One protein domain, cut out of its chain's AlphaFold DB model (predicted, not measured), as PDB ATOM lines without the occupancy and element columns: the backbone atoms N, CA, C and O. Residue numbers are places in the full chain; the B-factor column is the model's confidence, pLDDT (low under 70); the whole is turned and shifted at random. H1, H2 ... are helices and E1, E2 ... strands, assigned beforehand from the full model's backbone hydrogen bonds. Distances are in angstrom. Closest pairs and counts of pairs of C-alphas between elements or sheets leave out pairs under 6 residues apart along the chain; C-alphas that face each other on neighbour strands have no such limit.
ATOM      1  N   LYS A  20     -21.055 -11.030 180.659       82.56
ATOM      2  CA  LYS A  20     -20.598  -9.771 180.045       82.56
ATOM      3  C   LYS A  20     -19.472  -9.096 180.839       82.56
ATOM      4  O   LYS A  20     -18.491  -8.640 180.259       82.56
ATOM      5  N   THR A  21     -19.607  -9.052 182.162       84.75
ATOM      6  CA  THR A  21     -18.611  -8.469 183.070       84.75
ATOM      7  C   THR A  21     -17.259  -9.172 182.973       84.75
ATOM      8  O   THR A  21     -16.234  -8.501 182.905       84.75
ATOM      9  N   LYS A  22     -17.248 -10.506 182.878       86.25
ATOM     10  CA  LYS A  22     -16.033 -11.308 182.703       86.25
ATOM     11  C   LYS A  22     -15.428 -11.161 181.314       86.25
ATOM     12  O   LYS A  22     -14.216 -11.000 181.217       86.25
ATOM     13  N   CYS A  23     -16.240 -11.124 180.257       86.50
ATOM     14  CA  CYS A  23     -15.749 -10.794 178.916       86.50
ATOM     15  C   CYS A  23     -15.032  -9.440 178.914       86.50
ATOM     16  O   CYS A  23     -13.914  -9.326 178.417       86.50
ATOM     17  N   GLN A  24     -15.649  -8.422 179.519       89.25
ATOM     18  CA  GLN A  24     -15.075  -7.084 179.591       89.25
ATOM     19  C   GLN A  24     -13.792  -7.045 180.433       89.25
ATOM     20  O   GLN A  24     -12.822  -6.414 180.025       89.25
ATOM     21  N   GLU A  25     -13.753  -7.744 181.569       90.81
ATOM     22  CA  GLU A  25     -12.562  -7.867 182.420       90.81
ATOM     23  C   GLU A  25     -11.381  -8.483 181.656       90.81
ATOM     24  O   GLU A  25     -10.276  -7.936 181.665       90.81
ATOM     25  N   ILE A  26     -11.615  -9.591 180.946       90.88
ATOM     26  CA  ILE A  26     -10.574 -10.268 180.171       90.88
ATOM     27  C   ILE A  26     -10.111  -9.395 179.004       90.88
ATOM     28  O   ILE A  26      -8.910  -9.300 178.772       90.88
ATOM     29  N   LEU A  27     -11.027  -8.736 178.288       91.75
ATOM     30  CA  LEU A  27     -10.674  -7.834 177.186       91.75
ATOM     31  C   LEU A  27      -9.843  -6.647 177.678       91.75
ATOM     32  O   LEU A  27      -8.813  -6.343 177.079       91.75
ATOM     33  N   ASN A  28     -10.230  -6.042 178.804       92.69
ATOM     34  CA  ASN A  28      -9.452  -4.994 179.458       92.69
ATOM     35  C   ASN A  28      -8.048  -5.490 179.791       92.69
ATOM     36  O   ASN A  28      -7.066  -4.836 179.442       92.69
ATOM     37  N   ARG A  29      -7.942  -6.654 180.437       91.81
ATOM     38  CA  ARG A  29      -6.655  -7.230 180.830       91.81
ATOM     39  C   ARG A  29      -5.779  -7.544 179.621       91.81
ATOM     40  O   ARG A  29      -4.600  -7.215 179.637       91.81
ATOM     41  N   SER A  30      -6.343  -8.153 178.581       92.69
ATOM     42  CA  SER A  30      -5.626  -8.440 177.338       92.69
ATOM     43  C   SER A  30      -5.121  -7.159 176.685       92.69
ATOM     44  O   SER A  30      -3.960  -7.101 176.306       92.69
ATOM     45  N   LEU A  31      -5.945  -6.108 176.637       92.25
ATOM     46  CA  LEU A  31      -5.543  -4.824 176.071       92.25
ATOM     47  C   LEU A  31      -4.406  -4.167 176.853       92.25
ATOM     48  O   LEU A  31      -3.432  -3.753 176.238       92.25
ATOM     49  N   HIS A  32      -4.474  -4.142 178.185       91.62
ATOM     50  CA  HIS A  32      -3.392  -3.604 179.022       91.62
ATOM     51  C   HIS A  32      -2.072  -4.371 178.874       91.62
ATOM     52  O   HIS A  32      -1.012  -3.793 179.081       91.62
ATOM     53  N   LEU A  33      -2.123  -5.662 178.536       90.50
ATOM     54  CA  LEU A  33      -0.932  -6.482 178.302       90.50
ATOM     55  C   LEU A  33      -0.379  -6.361 176.875       90.50
ATOM     56  O   LEU A  33       0.758  -6.764 176.643       90.50
ATOM     57  N   SER A  34      -1.176  -5.865 175.928       88.88
ATOM     58  CA  SER A  34      -0.802  -5.752 174.512       88.88
ATOM     59  C   SER A  34      -0.363  -4.351 174.093       88.88
ATOM     60  O   SER A  34       0.212  -4.212 173.022       88.88
ATOM     61  N   VAL A  35      -0.644  -3.317 174.887       88.44
ATOM     62  CA  VAL A  35      -0.200  -1.945 174.596       88.44
ATOM     63  C   VAL A  35       1.024  -1.574 175.424       88.44
ATOM     64  O   VAL A  35       1.216  -2.085 176.529       88.44
ATOM     65  N   ASP A  36       1.840  -0.659 174.901       83.50
ATOM     66  CA  ASP A  36       3.009  -0.147 175.612       83.50
ATOM     67  C   ASP A  36       2.622   0.540 176.927       83.50
ATOM     68  O   ASP A  36       1.562   1.154 177.055       83.50
ATOM     69  N   LYS A  37       3.526   0.497 177.911       80.62
ATOM     70  CA  LYS A  37       3.305   1.094 179.242       80.62
ATOM     71  C   LYS A  37       3.082   2.608 179.211       80.62
ATOM     72  O   LYS A  37       2.521   3.157 180.151       80.62
ATOM     73  N   GLU A  38       3.546   3.271 178.156       84.50
ATOM     74  CA  GLU A  38       3.394   4.714 177.953       84.50
ATOM     75  C   GLU A  38       2.002   5.094 177.423       84.50
ATOM     76  O   GLU A  38       1.637   6.270 177.431       84.50
ATOM     77  N   VAL A  39       1.198   4.114 176.990       88.56
ATOM     78  CA  VAL A  39      -0.175   4.340 176.535       88.56
ATOM     79  C   VAL A  39      -1.074   4.679 177.716       88.56
ATOM     80  O   VAL A  39      -1.191   3.928 178.686       88.56
ATOM     81  N   LYS A  40      -1.796   5.793 177.602       91.38
ATOM     82  CA  LYS A  40      -2.746   6.227 178.625       91.38
ATOM     83  C   LYS A  40      -4.169   5.842 178.236       91.38
ATOM     84  O   LYS A  40      -4.675   6.236 177.188       91.38
ATOM     85  N   PHE A  41      -4.850   5.102 179.103       92.06
ATOM     86  CA  PHE A  41      -6.253   4.739 178.913       92.06
ATOM     87  C   PHE A  41      -7.158   5.924 179.264       92.06
ATOM     88  O   PHE A  41      -7.072   6.490 180.355       92.06
ATOM     89  N   LEU A  42      -8.032   6.304 178.333       91.25
ATOM     90  CA  LEU A  42      -8.962   7.415 178.495       91.25
ATOM     91  C   LEU A  42     -10.377   6.899 178.768       91.25
ATOM     92  O   LEU A  42     -10.963   6.178 177.958       91.25
ATOM     93  N   GLY A  43     -10.958   7.322 179.891       88.44
ATOM     94  CA  GLY A  43     -12.319   6.949 180.276       88.44
ATOM     95  C   GLY A  43     -12.486   5.455 180.581       88.44
ATOM     96  O   GLY A  43     -11.518   4.711 180.731       88.44
ATOM     97  N   LYS A  44     -13.743   5.018 180.703       88.25
ATOM     98  CA  LYS A  44     -14.085   3.609 180.939       88.25
ATOM     99  C   LYS A  44     -14.286   2.887 179.609       88.25
ATOM    100  O   LYS A  44     -14.986   3.395 178.736       88.25
ATOM    101  N   SER A  45     -13.747   1.675 179.509       88.56
ATOM    102  CA  SER A  45     -14.104   0.712 178.462       88.56
ATOM    103  C   SER A  45     -15.616   0.476 178.430       88.56
ATOM    104  O   SER A  45     -16.248   0.425 179.494       88.56
ATOM    105  N   SER A  46     -16.181   0.235 177.253       90.19
ATOM    106  CA  SER A  46     -17.548  -0.265 177.113       90.19
ATOM    107  C   SER A  46     -17.550  -1.577 176.338       90.19
ATOM    108  O   SER A  46     -16.819  -1.742 175.368       90.19
ATOM    109  N   LEU A  47     -18.371  -2.527 176.778       90.19
ATOM    110  CA  LEU A  47     -18.685  -3.733 176.022       90.19
ATOM    111  C   LEU A  47     -20.192  -3.748 175.776       90.19
ATOM    112  O   LEU A  47     -20.985  -3.659 176.716       90.19
ATOM    113  N   SER A  48     -20.590  -3.854 174.516       87.69
ATOM    114  CA  SER A  48     -21.954  -4.187 174.115       87.69
ATOM    115  C   SER A  48     -21.946  -5.590 173.527       87.69
ATOM    116  O   SER A  48     -21.010  -5.937 172.816       87.69
ATOM    117  N   ILE A  49     -22.945  -6.401 173.847       84.19
ATOM    118  CA  ILE A  49     -23.108  -7.761 173.325       84.19
ATOM    119  C   ILE A  49     -24.566  -7.877 172.894       84.19
ATOM    120  O   ILE A  49     -25.442  -7.341 173.580       84.19
ATOM    121  N   ASN A  50     -24.829  -8.540 171.773       77.88
ATOM    122  CA  ASN A  50     -26.188  -8.938 171.434       77.88
ATOM    123  C   ASN A  50     -26.745  -9.938 172.461       77.88
ATOM    124  O   ASN A  50     -26.004 -10.689 173.095       77.88
ATOM    125  N   ASN A  51     -28.065  -9.929 172.648       65.56
ATOM    126  CA  ASN A  51     -28.712 -10.937 173.474       65.56
ATOM    127  C   ASN A  51     -28.743 -12.238 172.669       65.56
ATOM    128  O   ASN A  51     -29.294 -12.254 171.570       65.56
ATOM    129  N   VAL A  52     -28.088 -13.280 173.171       63.53
ATOM    130  CA  VAL A  52     -27.928 -14.557 172.470       63.53
ATOM    131  C   VAL A  52     -28.273 -15.664 173.442       63.53
ATOM    132  O   VAL A  52     -27.702 -15.734 174.533       63.53
ATOM    133  N   GLU A  53     -29.228 -16.504 173.059       62.69
ATOM    134  CA  GLU A  53     -29.598 -17.671 173.849       62.69
ATOM    135  C   GLU A  53     -28.448 -18.684 173.854       62.69
ATOM    136  O   GLU A  53     -27.634 -18.748 172.931       62.69
ATOM    137  N   SER A  54     -28.335 -19.479 174.917       59.22
ATOM    138  CA  SER A  54     -27.143 -20.303 175.151       59.22
ATOM    139  C   SER A  54     -26.868 -21.356 174.074       59.22
ATOM    140  O   SER A  54     -25.734 -21.810 173.963       59.22
ATOM    141  N   TYR A  55     -27.868 -21.736 173.273       59.91
ATOM    142  CA  TYR A  55     -27.713 -22.663 172.144       59.91
ATOM    143  C   TYR A  55     -27.287 -21.971 170.837       59.91
ATOM    144  O   TYR A  55     -26.882 -22.641 169.890       59.91
ATOM    145  N   GLU A  56     -27.292 -20.638 170.785       66.88
ATOM    146  CA  GLU A  56     -26.939 -19.851 169.603       66.88
ATOM    147  C   GLU A  56     -25.545 -19.226 169.718       66.88
ATOM    148  O   GLU A  56     -25.296 -18.135 169.219       66.88
ATOM    149  N   LEU A  57     -24.581 -19.911 170.344       67.06
ATOM    150  CA  LEU A  57     -23.219 -19.386 170.565       67.06
ATOM    151  C   LEU A  57     -22.547 -18.843 169.292       67.06
ATOM    152  O   LEU A  57     -21.765 -17.896 169.359       67.06
ATOM    153  N   LYS A  58     -22.871 -19.403 168.121       69.56
ATOM    154  CA  LYS A  58     -22.383 -18.924 166.814       69.56
ATOM    155  C   LYS A  58     -22.871 -17.508 166.470       69.56
ATOM    156  O   LYS A  58     -22.197 -16.814 165.716       69.56
ATOM    157  N   MET A  59     -23.993 -17.077 167.042       72.06
ATOM    158  CA  MET A  59     -24.577 -15.745 166.882       72.06
ATOM    159  C   MET A  59     -23.988 -14.716 167.855       72.06
ATOM    160  O   MET A  59     -24.274 -13.529 167.714       72.06
ATOM    161  N   PHE A  60     -23.157 -15.123 168.824       78.81
ATOM    162  CA  PHE A  60     -22.523 -14.193 169.760       78.81
ATOM    163  C   PHE A  60     -21.653 -13.170 169.025       78.81
ATOM    164  O   PHE A  60     -20.656 -13.511 168.378       78.81
ATOM    165  N   LYS A  61     -22.008 -11.894 169.190       84.44
ATOM    166  CA  LYS A  61     -21.291 -10.749 168.646       84.44
ATOM    167  C   LYS A  61     -21.281  -9.617 169.665       84.44
ATOM    168  O   LYS A  61     -22.318  -9.101 170.080       84.44
ATOM    169  N   GLY A  62     -20.079  -9.208 170.047       88.31
ATOM    170  CA  GLY A  62     -19.863  -8.066 170.919       88.31
ATOM    171  C   GLY A  62     -19.011  -6.996 170.258       88.31
ATOM    172  O   GLY A  62     -18.153  -7.287 169.428       88.31
ATOM    173  N   THR A  63     -19.216  -5.755 170.677       92.81
ATOM    174  CA  THR A  63     -18.353  -4.626 170.338       92.81
ATOM    175  C   THR A  63     -17.796  -4.060 171.629       92.81
ATOM    176  O   THR A  63     -18.539  -3.570 172.482       92.81
ATOM    177  N   TYR A  64     -16.480  -4.140 171.766       93.81
ATOM    178  CA  TYR A  64     -15.723  -3.526 172.839       93.81
ATOM    179  C   TYR A  64     -15.084  -2.229 172.343       93.81
ATOM    180  O   TYR A  64     -14.476  -2.207 171.273       93.81
ATOM    181  N   ILE A  65     -15.213  -1.152 173.114       93.75
ATOM    182  CA  ILE A  65     -14.673   0.163 172.771       93.75
ATOM    183  C   ILE A  65     -13.793   0.665 173.911       93.75
ATOM    184  O   ILE A  65     -14.211   0.683 175.071       93.75
ATOM    185  N   GLN A  66     -12.586   1.119 173.573       95.31
ATOM    186  CA  GLN A  66     -11.672   1.776 174.506       95.31
ATOM    187  C   GLN A  66     -10.975   2.949 173.828       95.31
ATOM    188  O   GLN A  66     -10.469   2.820 172.713       95.31
ATOM    189  N   LYS A  67     -10.912   4.085 174.529       94.00
ATOM    190  CA  LYS A  67     -10.120   5.236 174.097       94.00
ATOM    191  C   LYS A  67      -8.729   5.197 174.717       94.00
ATOM    192  O   LYS A  67      -8.590   4.913 175.905       94.00
ATOM    193  N   LEU A  68      -7.712   5.486 173.923       92.94
ATOM    194  CA  LEU A  68      -6.313   5.525 174.328       92.94
ATOM    195  C   LEU A  68      -5.701   6.859 173.907       92.94
ATOM    196  O   LEU A  68      -6.123   7.464 172.928       92.94
ATOM    197  N   GLU A  69      -4.683   7.292 174.625       91.69
ATOM    198  CA  GLU A  69      -3.813   8.400 174.258       91.69
ATOM    199  C   GLU A  69      -2.407   7.853 174.051       91.69
ATOM    200  O   GLU A  69      -1.870   7.154 174.915       91.69
ATOM    201  N   ILE A  70      -1.842   8.158 172.887       89.62
ATOM    202  CA  ILE A  70      -0.510   7.721 172.474       89.62
ATOM    203  C   ILE A  70       0.260   8.873 171.825       89.62
ATOM    204  O   ILE A  70      -0.317   9.884 171.409       89.62
ATOM    205  N   SER A  71       1.577   8.715 171.734       84.44
ATOM    206  CA  SER A  71       2.488   9.729 171.197       84.44
ATOM    207  C   SER A  71       2.419   9.862 169.671       84.44
ATOM    208  O   SER A  71       2.509  10.973 169.150       84.44
ATOM    209  N   ASN A  72       2.207   8.753 168.955       82.31
ATOM    210  CA  ASN A  72       2.268   8.678 167.493       82.31
ATOM    211  C   ASN A  72       1.063   7.940 166.906       82.31
ATOM    212  O   ASN A  72       0.415   7.170 167.592       82.31
ATOM    213  N   GLN A  73       0.756   8.146 165.625       81.50
ATOM    214  CA  GLN A  73      -0.279   7.353 164.949       81.50
ATOM    215  C   GLN A  73       0.175   5.899 164.754       81.50
ATOM    216  O   GLN A  73       1.364   5.639 164.583       81.50
ATOM    217  N   ILE A  74      -0.785   4.974 164.736       82.88
ATOM    218  CA  ILE A  74      -0.547   3.550 164.469       82.88
ATOM    219  C   ILE A  74      -0.730   3.284 162.967       82.88
ATOM    220  O   ILE A  74      -1.791   3.589 162.412       82.88
ATOM    221  N   SER A  75       0.288   2.714 162.315       84.38
ATOM    222  CA  SER A  75       0.219   2.261 160.918       84.38
ATOM    223  C   SER A  75      -0.671   1.024 160.773       84.38
ATOM    224  O   SER A  75      -0.865   0.285 161.731       84.38
ATOM    225  N   GLU A  76      -1.174   0.737 159.571       84.19
ATOM    226  CA  GLU A  76      -2.013  -0.449 159.317       84.19
ATOM    227  C   GLU A  76      -1.339  -1.773 159.728       84.19
ATOM    228  O   GLU A  76      -1.978  -2.625 160.348       84.19
ATOM    229  N   SER A  77      -0.032  -1.919 159.475       86.94
ATOM    230  CA  SER A  77       0.744  -3.086 159.919       86.94
ATOM    231  C   SER A  77       0.712  -3.249 161.441       86.94
ATOM    232  O   SER A  77       0.398  -4.328 161.937       86.94
ATOM    233  N   GLN A  78       0.922  -2.158 162.182       87.44
ATOM    234  CA  GLN A  78       0.854  -2.159 163.641       87.44
ATOM    235  C   GLN A  78      -0.564  -2.461 164.157       87.44
ATOM    236  O   GLN A  78      -0.705  -3.046 165.229       87.44
ATOM    237  N   GLN A  79      -1.626  -2.121 163.409       88.06
ATOM    238  CA  GLN A  79      -2.995  -2.518 163.779       88.06
ATOM    239  C   GLN A  79      -3.175  -4.037 163.693       88.06
ATOM    240  O   GLN A  79      -3.776  -4.636 164.586       88.06
ATOM    241  N   ASN A  80      -2.643  -4.673 162.646       89.25
ATOM    242  CA  ASN A  80      -2.696  -6.128 162.502       89.25
ATOM    243  C   ASN A  80      -1.879  -6.840 163.585       89.25
ATOM    244  O   ASN A  80      -2.371  -7.800 164.182       89.25
ATOM    245  N   ASP A  81      -0.684  -6.339 163.894       90.88
ATOM    246  CA  ASP A  81       0.141  -6.881 164.975       90.88
ATOM    247  C   ASP A  81      -0.570  -6.758 166.327       90.88
ATOM    248  O   ASP A  81      -0.678  -7.744 167.059       90.88
ATOM    249  N   LEU A  82      -1.162  -5.594 166.615       91.00
ATOM    250  CA  LEU A  82      -1.956  -5.379 167.822       91.00
ATOM    251  C   LEU A  82      -3.153  -6.336 167.884       91.00
ATOM    252  O   LEU A  82      -3.396  -6.950 168.922       91.00
ATOM    253  N   LYS A  83      -3.887  -6.526 166.780       92.62
ATOM    254  CA  LYS A  83      -4.998  -7.492 166.712       92.62
ATOM    255  C   LYS A  83      -4.527  -8.906 167.065       92.62
ATOM    256  O   LYS A  83      -5.188  -9.592 167.847       92.62
ATOM    257  N   ASN A  84      -3.399  -9.341 166.506       91.81
ATOM    258  CA  ASN A  84      -2.841 -10.673 166.743       91.81
ATOM    259  C   ASN A  84      -2.381 -10.844 168.195       91.81
ATOM    260  O   ASN A  84      -2.730 -11.835 168.839       91.81
ATOM    261  N   GLN A  85      -1.669  -9.855 168.738       92.56
ATOM    262  CA  GLN A  85      -1.238  -9.845 170.136       92.56
ATOM    263  C   GLN A  85      -2.426  -9.873 171.098       92.56
ATOM    264  O   GLN A  85      -2.425 -10.654 172.050       92.56
ATOM    265  N   LEU A  86      -3.466  -9.080 170.834       93.38
ATOM    266  CA  LEU A  86      -4.682  -9.077 171.640       93.38
ATOM    267  C   LEU A  86      -5.378 -10.440 171.612       93.38
ATOM    268  O   LEU A  86      -5.795 -10.932 172.658       93.38
ATOM    269  N   ASN A  87      -5.474 -11.074 170.440       91.88
ATOM    270  CA  ASN A  87      -6.048 -12.414 170.305       91.88
ATOM    271  C   ASN A  87      -5.252 -13.475 171.070       91.88
ATOM    272  O   ASN A  87      -5.832 -14.356 171.714       91.88
ATOM    273  N   TRP A  88      -3.923 -13.379 171.035       92.12
ATOM    274  CA  TRP A  88      -3.042 -14.243 171.809       92.12
ATOM    275  C   TRP A  88      -3.252 -14.057 173.317       92.12
ATOM    276  O   TRP A  88      -3.525 -15.027 174.025       92.12
ATOM    277  N   GLN A  89      -3.226 -12.814 173.810       93.38
ATOM    278  CA  GLN A  89      -3.457 -12.520 175.231       93.38
ATOM    279  C   GLN A  89      -4.860 -12.934 175.689       93.38
ATOM    280  O   GLN A  89      -5.024 -13.480 176.779       93.38
ATOM    281  N   LEU A  90      -5.872 -12.745 174.841       91.62
ATOM    282  CA  LEU A  90      -7.242 -13.195 175.080       91.62
ATOM    283  C   LEU A  90      -7.327 -14.719 175.211       91.62
ATOM    284  O   LEU A  90      -8.020 -15.221 176.095       91.62
ATOM    285  N   THR A  91      -6.596 -15.454 174.377       90.62
ATOM    286  CA  THR A  91      -6.498 -16.919 174.461       90.62
ATOM    287  C   THR A  91      -5.841 -17.339 175.779       90.62
ATOM    288  O   THR A  91      -6.407 -18.141 176.519       90.62
ATOM    289  N   LEU A  92      -4.696 -16.745 176.130       90.69
ATOM    290  CA  LEU A  92      -3.985 -17.053 177.377       90.69
ATOM    291  C   LEU A  92      -4.811 -16.736 178.628       90.69
ATOM    292  O   LEU A  92      -4.808 -17.511 179.583       90.69
ATOM    293  N   ASN A  93      -5.522 -15.608 178.645       89.31
ATOM    294  CA  ASN A  93      -6.352 -15.231 179.787       89.31
ATOM    295  C   ASN A  93      -7.549 -16.175 179.967       89.31
ATOM    296  O   ASN A  93      -7.899 -16.473 181.105       89.31
ATOM    297  N   GLN A  94      -8.134 -16.690 178.882       87.88
ATOM    298  CA  GLN A  94      -9.171 -17.726 178.958       87.88
ATOM    299  C   GLN A  94      -8.609 -19.050 179.501       87.88
ATOM    300  O   GLN A  94      -9.169 -19.608 180.439       87.88
ATOM    301  N   LEU A  95      -7.445 -19.496 179.012       86.69
ATOM    302  CA  LEU A  95      -6.784 -20.704 179.524       86.69
ATOM    303  C   LEU A  95      -6.453 -20.598 181.022       86.69
ATOM    304  O   LEU A  95      -6.664 -21.546 181.772       86.69
ATOM    305  N   ARG A  96      -5.998 -19.427 181.487       86.12
ATOM    306  CA  ARG A  96      -5.730 -19.161 182.915       86.12
ATOM    307  C   ARG A  96      -6.972 -19.231 183.799       86.12
ATOM    308  O   ARG A  96      -6.843 -19.458 184.995       86.12
ATOM    309  N   LEU A  97      -8.154 -19.011 183.230       82.12
ATOM    310  CA  LEU A  97      -9.429 -19.176 183.926       82.12
ATOM    311  C   LEU A  97      -9.934 -20.626 183.887       82.12
ATOM    312  O   LEU A  97     -11.014 -20.896 184.403       82.12
ATOM    313  N   GLY A  98      -9.175 -21.547 183.282       80.56
ATOM    314  CA  GLY A  98      -9.554 -22.951 183.151       80.56
ATOM    315  C   GLY A  98     -10.699 -23.184 182.165       80.56
ATOM    316  O   GLY A  98     -11.386 -24.195 182.278       80.56
ATOM    317  N   ILE A  99     -10.927 -22.259 181.224       77.38
ATOM    318  CA  ILE A  99     -12.000 -22.359 180.224       77.38
ATOM    319  C   ILE A  99     -11.446 -22.553 178.812       77.38
ATOM    320  O   ILE A  99     -10.323 -22.152 178.493       77.38
ATOM    321  N   ILE A 100     -12.276 -23.124 177.937       78.19
ATOM    322  CA  ILE A 100     -11.961 -23.264 176.513       78.19
ATOM    323  C   ILE A 100     -11.887 -21.861 175.885       78.19
ATOM    324  O   ILE A 100     -12.835 -21.084 176.031       78.19
ATOM    325  N   PRO A 101     -10.795 -21.507 175.176       79.94
ATOM    326  CA  PRO A 101     -10.588 -20.160 174.658       79.94
ATOM    327  C   PRO A 101     -11.396 -19.905 173.377       79.94
ATOM    328  O   PRO A 101     -10.861 -19.841 172.269       79.94
ATOM    329  N   LEU A 102     -12.709 -19.766 173.533       83.75
ATOM    330  CA  LEU A 102     -13.641 -19.556 172.428       83.75
ATOM    331  C   LEU A 102     -13.753 -18.087 172.040       83.75
ATOM    332  O   LEU A 102     -14.012 -17.797 170.875       83.75
ATOM    333  N   LEU A 103     -13.603 -17.156 172.988       86.25
ATOM    334  CA  LEU A 103     -13.721 -15.725 172.715       86.25
ATOM    335  C   LEU A 103     -12.530 -15.284 171.859       86.25
ATOM    336  O   LEU A 103     -11.374 -15.553 172.190       86.25
ATOM    337  N   THR A 104     -12.821 -14.614 170.751       90.38
ATOM    338  CA  THR A 104     -11.835 -14.172 169.764       90.38
ATOM    339  C   THR A 104     -12.178 -12.784 169.232       90.38
ATOM    340  O   THR A 104     -13.341 -12.378 169.204       90.38
ATOM    341  N   ILE A 105     -11.164 -12.057 168.782       91.69
ATOM    342  CA  ILE A 105     -11.273 -10.772 168.096       91.69
ATOM    343  C   ILE A 105     -11.462 -11.047 166.612       91.69
ATOM    344  O   ILE A 105     -10.535 -11.458 165.907       91.69
ATOM    345  N   LYS A 106     -12.676 -10.781 166.128       90.75
ATOM    346  CA  LYS A 106     -13.045 -10.902 164.715       90.75
ATOM    347  C   LYS A 106     -12.471  -9.732 163.918       90.75
ATOM    348  O   LYS A 106     -11.814  -9.937 162.892       90.75
ATOM    349  N   LYS A 107     -12.630  -8.510 164.431       91.31
ATOM    350  CA  LYS A 107     -12.181  -7.278 163.771       91.31
ATOM    351  C   LYS A 107     -11.636  -6.274 164.785       91.31
ATOM    352  O   LYS A 107     -12.156  -6.162 165.887       91.31
ATOM    353  N   LEU A 108     -10.603  -5.541 164.383       92.31
ATOM    354  CA  LEU A 108     -10.089  -4.373 165.088       92.31
ATOM    355  C   LEU A 108     -10.162  -3.192 164.119       92.31
ATOM    356  O   LEU A 108      -9.641  -3.291 163.012       92.31
ATOM    357  N   SER A 109     -10.814  -2.109 164.529       90.44
ATOM    358  CA  SER A 109     -10.826  -0.841 163.799       90.44
ATOM    359  C   SER A 109     -10.287   0.257 164.710       90.44
ATOM    360  O   SER A 109     -10.740   0.392 165.850       90.44
ATOM    361  N   ILE A 110      -9.345   1.054 164.213       90.12
ATOM    362  CA  ILE A 110      -8.738   2.157 164.964       90.12
ATOM    363  C   ILE A 110      -9.130   3.480 164.313       90.12
ATOM    364  O   ILE A 110      -8.905   3.686 163.124       90.12
ATOM    365  N   HIS A 111      -9.712   4.376 165.106       88.50
ATOM    366  CA  HIS A 111     -10.023   5.738 164.679       88.50
ATOM    367  C   HIS A 111      -9.068   6.707 165.370       88.50
ATOM    368  O   HIS A 111      -9.041   6.766 166.602       88.50
ATOM    369  N   ASN A 112      -8.298   7.447 164.573       84.50
ATOM    370  CA  ASN A 112      -7.281   8.379 165.051       84.50
ATOM    371  C   ASN A 112      -7.848   9.799 165.079       84.50
ATOM    372  O   ASN A 112      -8.306  10.305 164.057       84.50
ATOM    373  N   GLU A 113      -7.725  10.476 166.212       84.94
ATOM    374  CA  GLU A 113      -8.029  11.895 166.365       84.94
ATOM    375  C   GLU A 113      -6.754  12.618 166.812       84.94
ATOM    376  O   GLU A 113      -6.227  12.399 167.907       84.94
ATOM    377  N   LYS A 114      -6.182  13.442 165.927       79.94
ATOM    378  CA  LYS A 114      -4.953  14.184 166.232       79.94
ATOM    379  C   LYS A 114      -5.301  15.415 167.064       79.94
ATOM    380  O   LYS A 114      -5.933  16.332 166.553       79.94
ATOM    381  N   ILE A 115      -4.832  15.454 168.311       82.19
ATOM    382  CA  ILE A 115      -5.116  16.557 169.238       82.19
ATOM    383  C   ILE A 115      -3.991  17.603 169.209       82.19
ATOM    384  O   ILE A 115      -4.256  18.802 169.160       82.19
ATOM    385  N   LYS A 116      -2.718  17.171 169.227       76.38
ATOM    386  CA  LYS A 116      -1.526  18.053 169.186       76.38
ATOM    387  C   LYS A 116      -0.392  17.422 168.368       76.38
ATOM    388  O   LYS A 116      -0.503  16.288 167.913       76.38
ATOM    389  N   LYS A 117       0.725  18.148 168.178       72.94
ATOM    390  CA  LYS A 117       1.901  17.656 167.420       72.94
ATOM    391  C   LYS A 117       2.436  16.304 167.921       72.94
ATOM    392  O   LYS A 117       2.894  15.533 167.090       72.94
ATOM    393  N   SER A 118       2.343  16.027 169.221       75.75
ATOM    394  CA  SER A 118       2.897  14.836 169.887       75.75
ATOM    395  C   SER A 118       1.848  13.989 170.624       75.75
ATOM    396  O   SER A 118       2.196  13.229 171.522       75.75
ATOM    397  N   CYS A 119       0.557  14.189 170.338       84.12
ATOM    398  CA  CYS A 119      -0.526  13.531 171.065       84.12
ATOM    399  C   CYS A 119      -1.670  13.173 170.117       84.12
ATOM    400  O   CYS A 119      -2.252  14.047 169.457       84.12
ATOM    401  N   VAL A 120      -1.985  11.880 170.076       87.12
ATOM    402  CA  VAL A 120      -3.059  11.299 169.277       87.12
ATOM    403  C   VAL A 120      -3.992  10.537 170.207       87.12
ATOM    404  O   VAL A 120      -3.555   9.704 171.001       87.12
ATOM    405  N   HIS A 121      -5.287  10.813 170.098       91.25
ATOM    406  CA  HIS A 121      -6.319  10.005 170.730       91.25
ATOM    407  C   HIS A 121      -6.757   8.917 169.761       91.25
ATOM    408  O   HIS A 121      -7.103   9.184 168.613       91.25
ATOM    409  N   LEU A 122      -6.727   7.677 170.225       90.31
ATOM    410  CA  LEU A 122      -7.224   6.527 169.496       90.31
ATOM    411  C   LEU A 122      -8.528   6.060 170.101       90.31
ATOM    412  O   LEU A 122      -8.612   5.857 171.308       90.31
ATOM    413  N   THR A 123      -9.517   5.789 169.262       92.31
ATOM    414  CA  THR A 123     -10.661   4.975 169.667       92.31
ATOM    415  C   THR A 123     -10.526   3.597 169.036       92.31
ATOM    416  O   THR A 123     -10.650   3.452 167.818       92.31
ATOM    417  N   LEU A 124     -10.278   2.589 169.871       93.12
ATOM    418  CA  LEU A 124     -10.266   1.187 169.471       93.12
ATOM    419  C   LEU A 124     -11.691   0.648 169.464       93.12
ATOM    420  O   LEU A 124     -12.380   0.724 170.481       93.12
ATOM    421  N   TRP A 125     -12.101   0.070 168.340       94.12
ATOM    422  CA  TRP A 125     -13.348  -0.670 168.184       94.12
ATOM    423  C   TRP A 125     -13.000  -2.128 167.907       94.12
ATOM    424  O   TRP A 125     -12.488  -2.465 166.839       94.12
ATOM    425  N   ILE A 126     -13.250  -2.987 168.887       93.12
ATOM    426  CA  ILE A 126     -12.897  -4.402 168.858       93.12
ATOM    427  C   ILE A 126     -14.187  -5.206 168.730       93.12
ATOM    428  O   ILE A 126     -14.975  -5.291 169.670       93.12
ATOM    429  N   GLU A 127     -14.403  -5.802 167.562       91.56
ATOM    430  CA  GLU A 127     -15.474  -6.774 167.371       91.56
ATOM    431  C   GLU A 127     -15.015  -8.127 167.912       91.56
ATOM    432  O   GLU A 127     -14.021  -8.695 167.445       91.56
ATOM    433  N   VAL A 128     -15.752  -8.642 168.888       90.00
ATOM    434  CA  VAL A 128     -15.511  -9.933 169.524       90.00
ATOM    435  C   VAL A 128     -16.610 -10.918 169.152       90.00
ATOM    436  O   VAL A 128     -17.774 -10.554 169.004       90.00
ATOM    437  N   GLY A 129     -16.234 -12.180 169.007       86.62
ATOM    438  CA  GLY A 129     -17.142 -13.279 168.700       86.62
ATOM    439  C   GLY A 129     -16.623 -14.581 169.294       86.62
ATOM    440  O   GLY A 129     -15.501 -14.617 169.802       86.62
ATOM    441  N   TYR A 130     -17.390 -15.663 169.184       84.06
ATOM    442  CA  TYR A 130     -16.857 -16.997 169.463       84.06
ATOM    443  C   TYR A 130     -16.216 -17.632 168.216       84.06
ATOM    444  O   TYR A 130     -16.532 -17.289 167.068       84.06
ATOM    445  N   ARG A 131     -15.253 -18.534 168.439       77.50
ATOM    446  CA  ARG A 131     -14.642 -19.396 167.416       77.50
ATOM    447  C   ARG A 131     -15.669 -20.420 166.945       77.50
ATOM    448  O   ARG A 131     -15.810 -21.495 167.516       77.50
ATOM    449  N   SER A 132     -16.416 -20.043 165.915       68.00
ATOM    450  CA  SER A 132     -17.469 -20.841 165.284       68.00
ATOM    451  C   SER A 132     -16.978 -22.202 164.800       68.00
ATOM    452  O   SER A 132     -17.727 -23.170 164.860       68.00
ATOM    453  N   GLU A 133     -15.720 -22.275 164.368       67.50
ATOM    454  CA  GLU A 133     -15.029 -23.481 163.917       67.50
ATOM    455  C   GLU A 133     -14.863 -24.543 165.014       67.50
ATOM    456  O   GLU A 133     -14.654 -25.707 164.702       67.50
TER     457      GLU A 133
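What this domain is: This is residues 20 to 133 of the 136 residues of an uncharacterized protein of Streptococcus oralis (UniProt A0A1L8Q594). A long, twisted antiparallel sheet, ordered E1, E2, E4, E3, has helices H1 and H2 over one face, making two layers. The 114 printed residues run H1 E1 E2 H2 E3 E4, mixed in class. The whole is compact, radius of gyration of the C-alphas 14.5 A, and elongated, 50 by 26 by 24 A.

How they stand to each other: Start with H1, residues 20 to 34, on the sheet. E1, residues 40 to 49, forms a hairpin with E2, residues 61 to 70: find N 42 and O 67, 2.9 A apart. H2, residues 76 to 96, touches H1, closest at C-alphas 30 and 89, 5.1 A, at a steep tilt of 56 degrees. E3, residues 103 to 116, and E4, residues 119 to 130, form a hairpin: N 111 and O 123, 3.0 A. E4 neighbours E2: N 64 and O 126, 2.8 A. E2, H2, E3 make a split strand-helix-strand unit, E4 between the strands, its crossover right-handed. In H1 and H2 every O i to N i+4 pair is within hydrogen-bond range.

Where its parts are: Find C-alpha 20, where H1 begins, at (-20.598, -9.771, 180.045); H2 spans 30.3 A and E3 36.1 A from first to last C-alpha; E4 ends at C-alpha 130 at (-16.857, -16.997, 169.463).

The domain as a whole: The printed part has no cut. The E1 to E2 link is long; residues 51 to 58 and 132 to 133 are under 70.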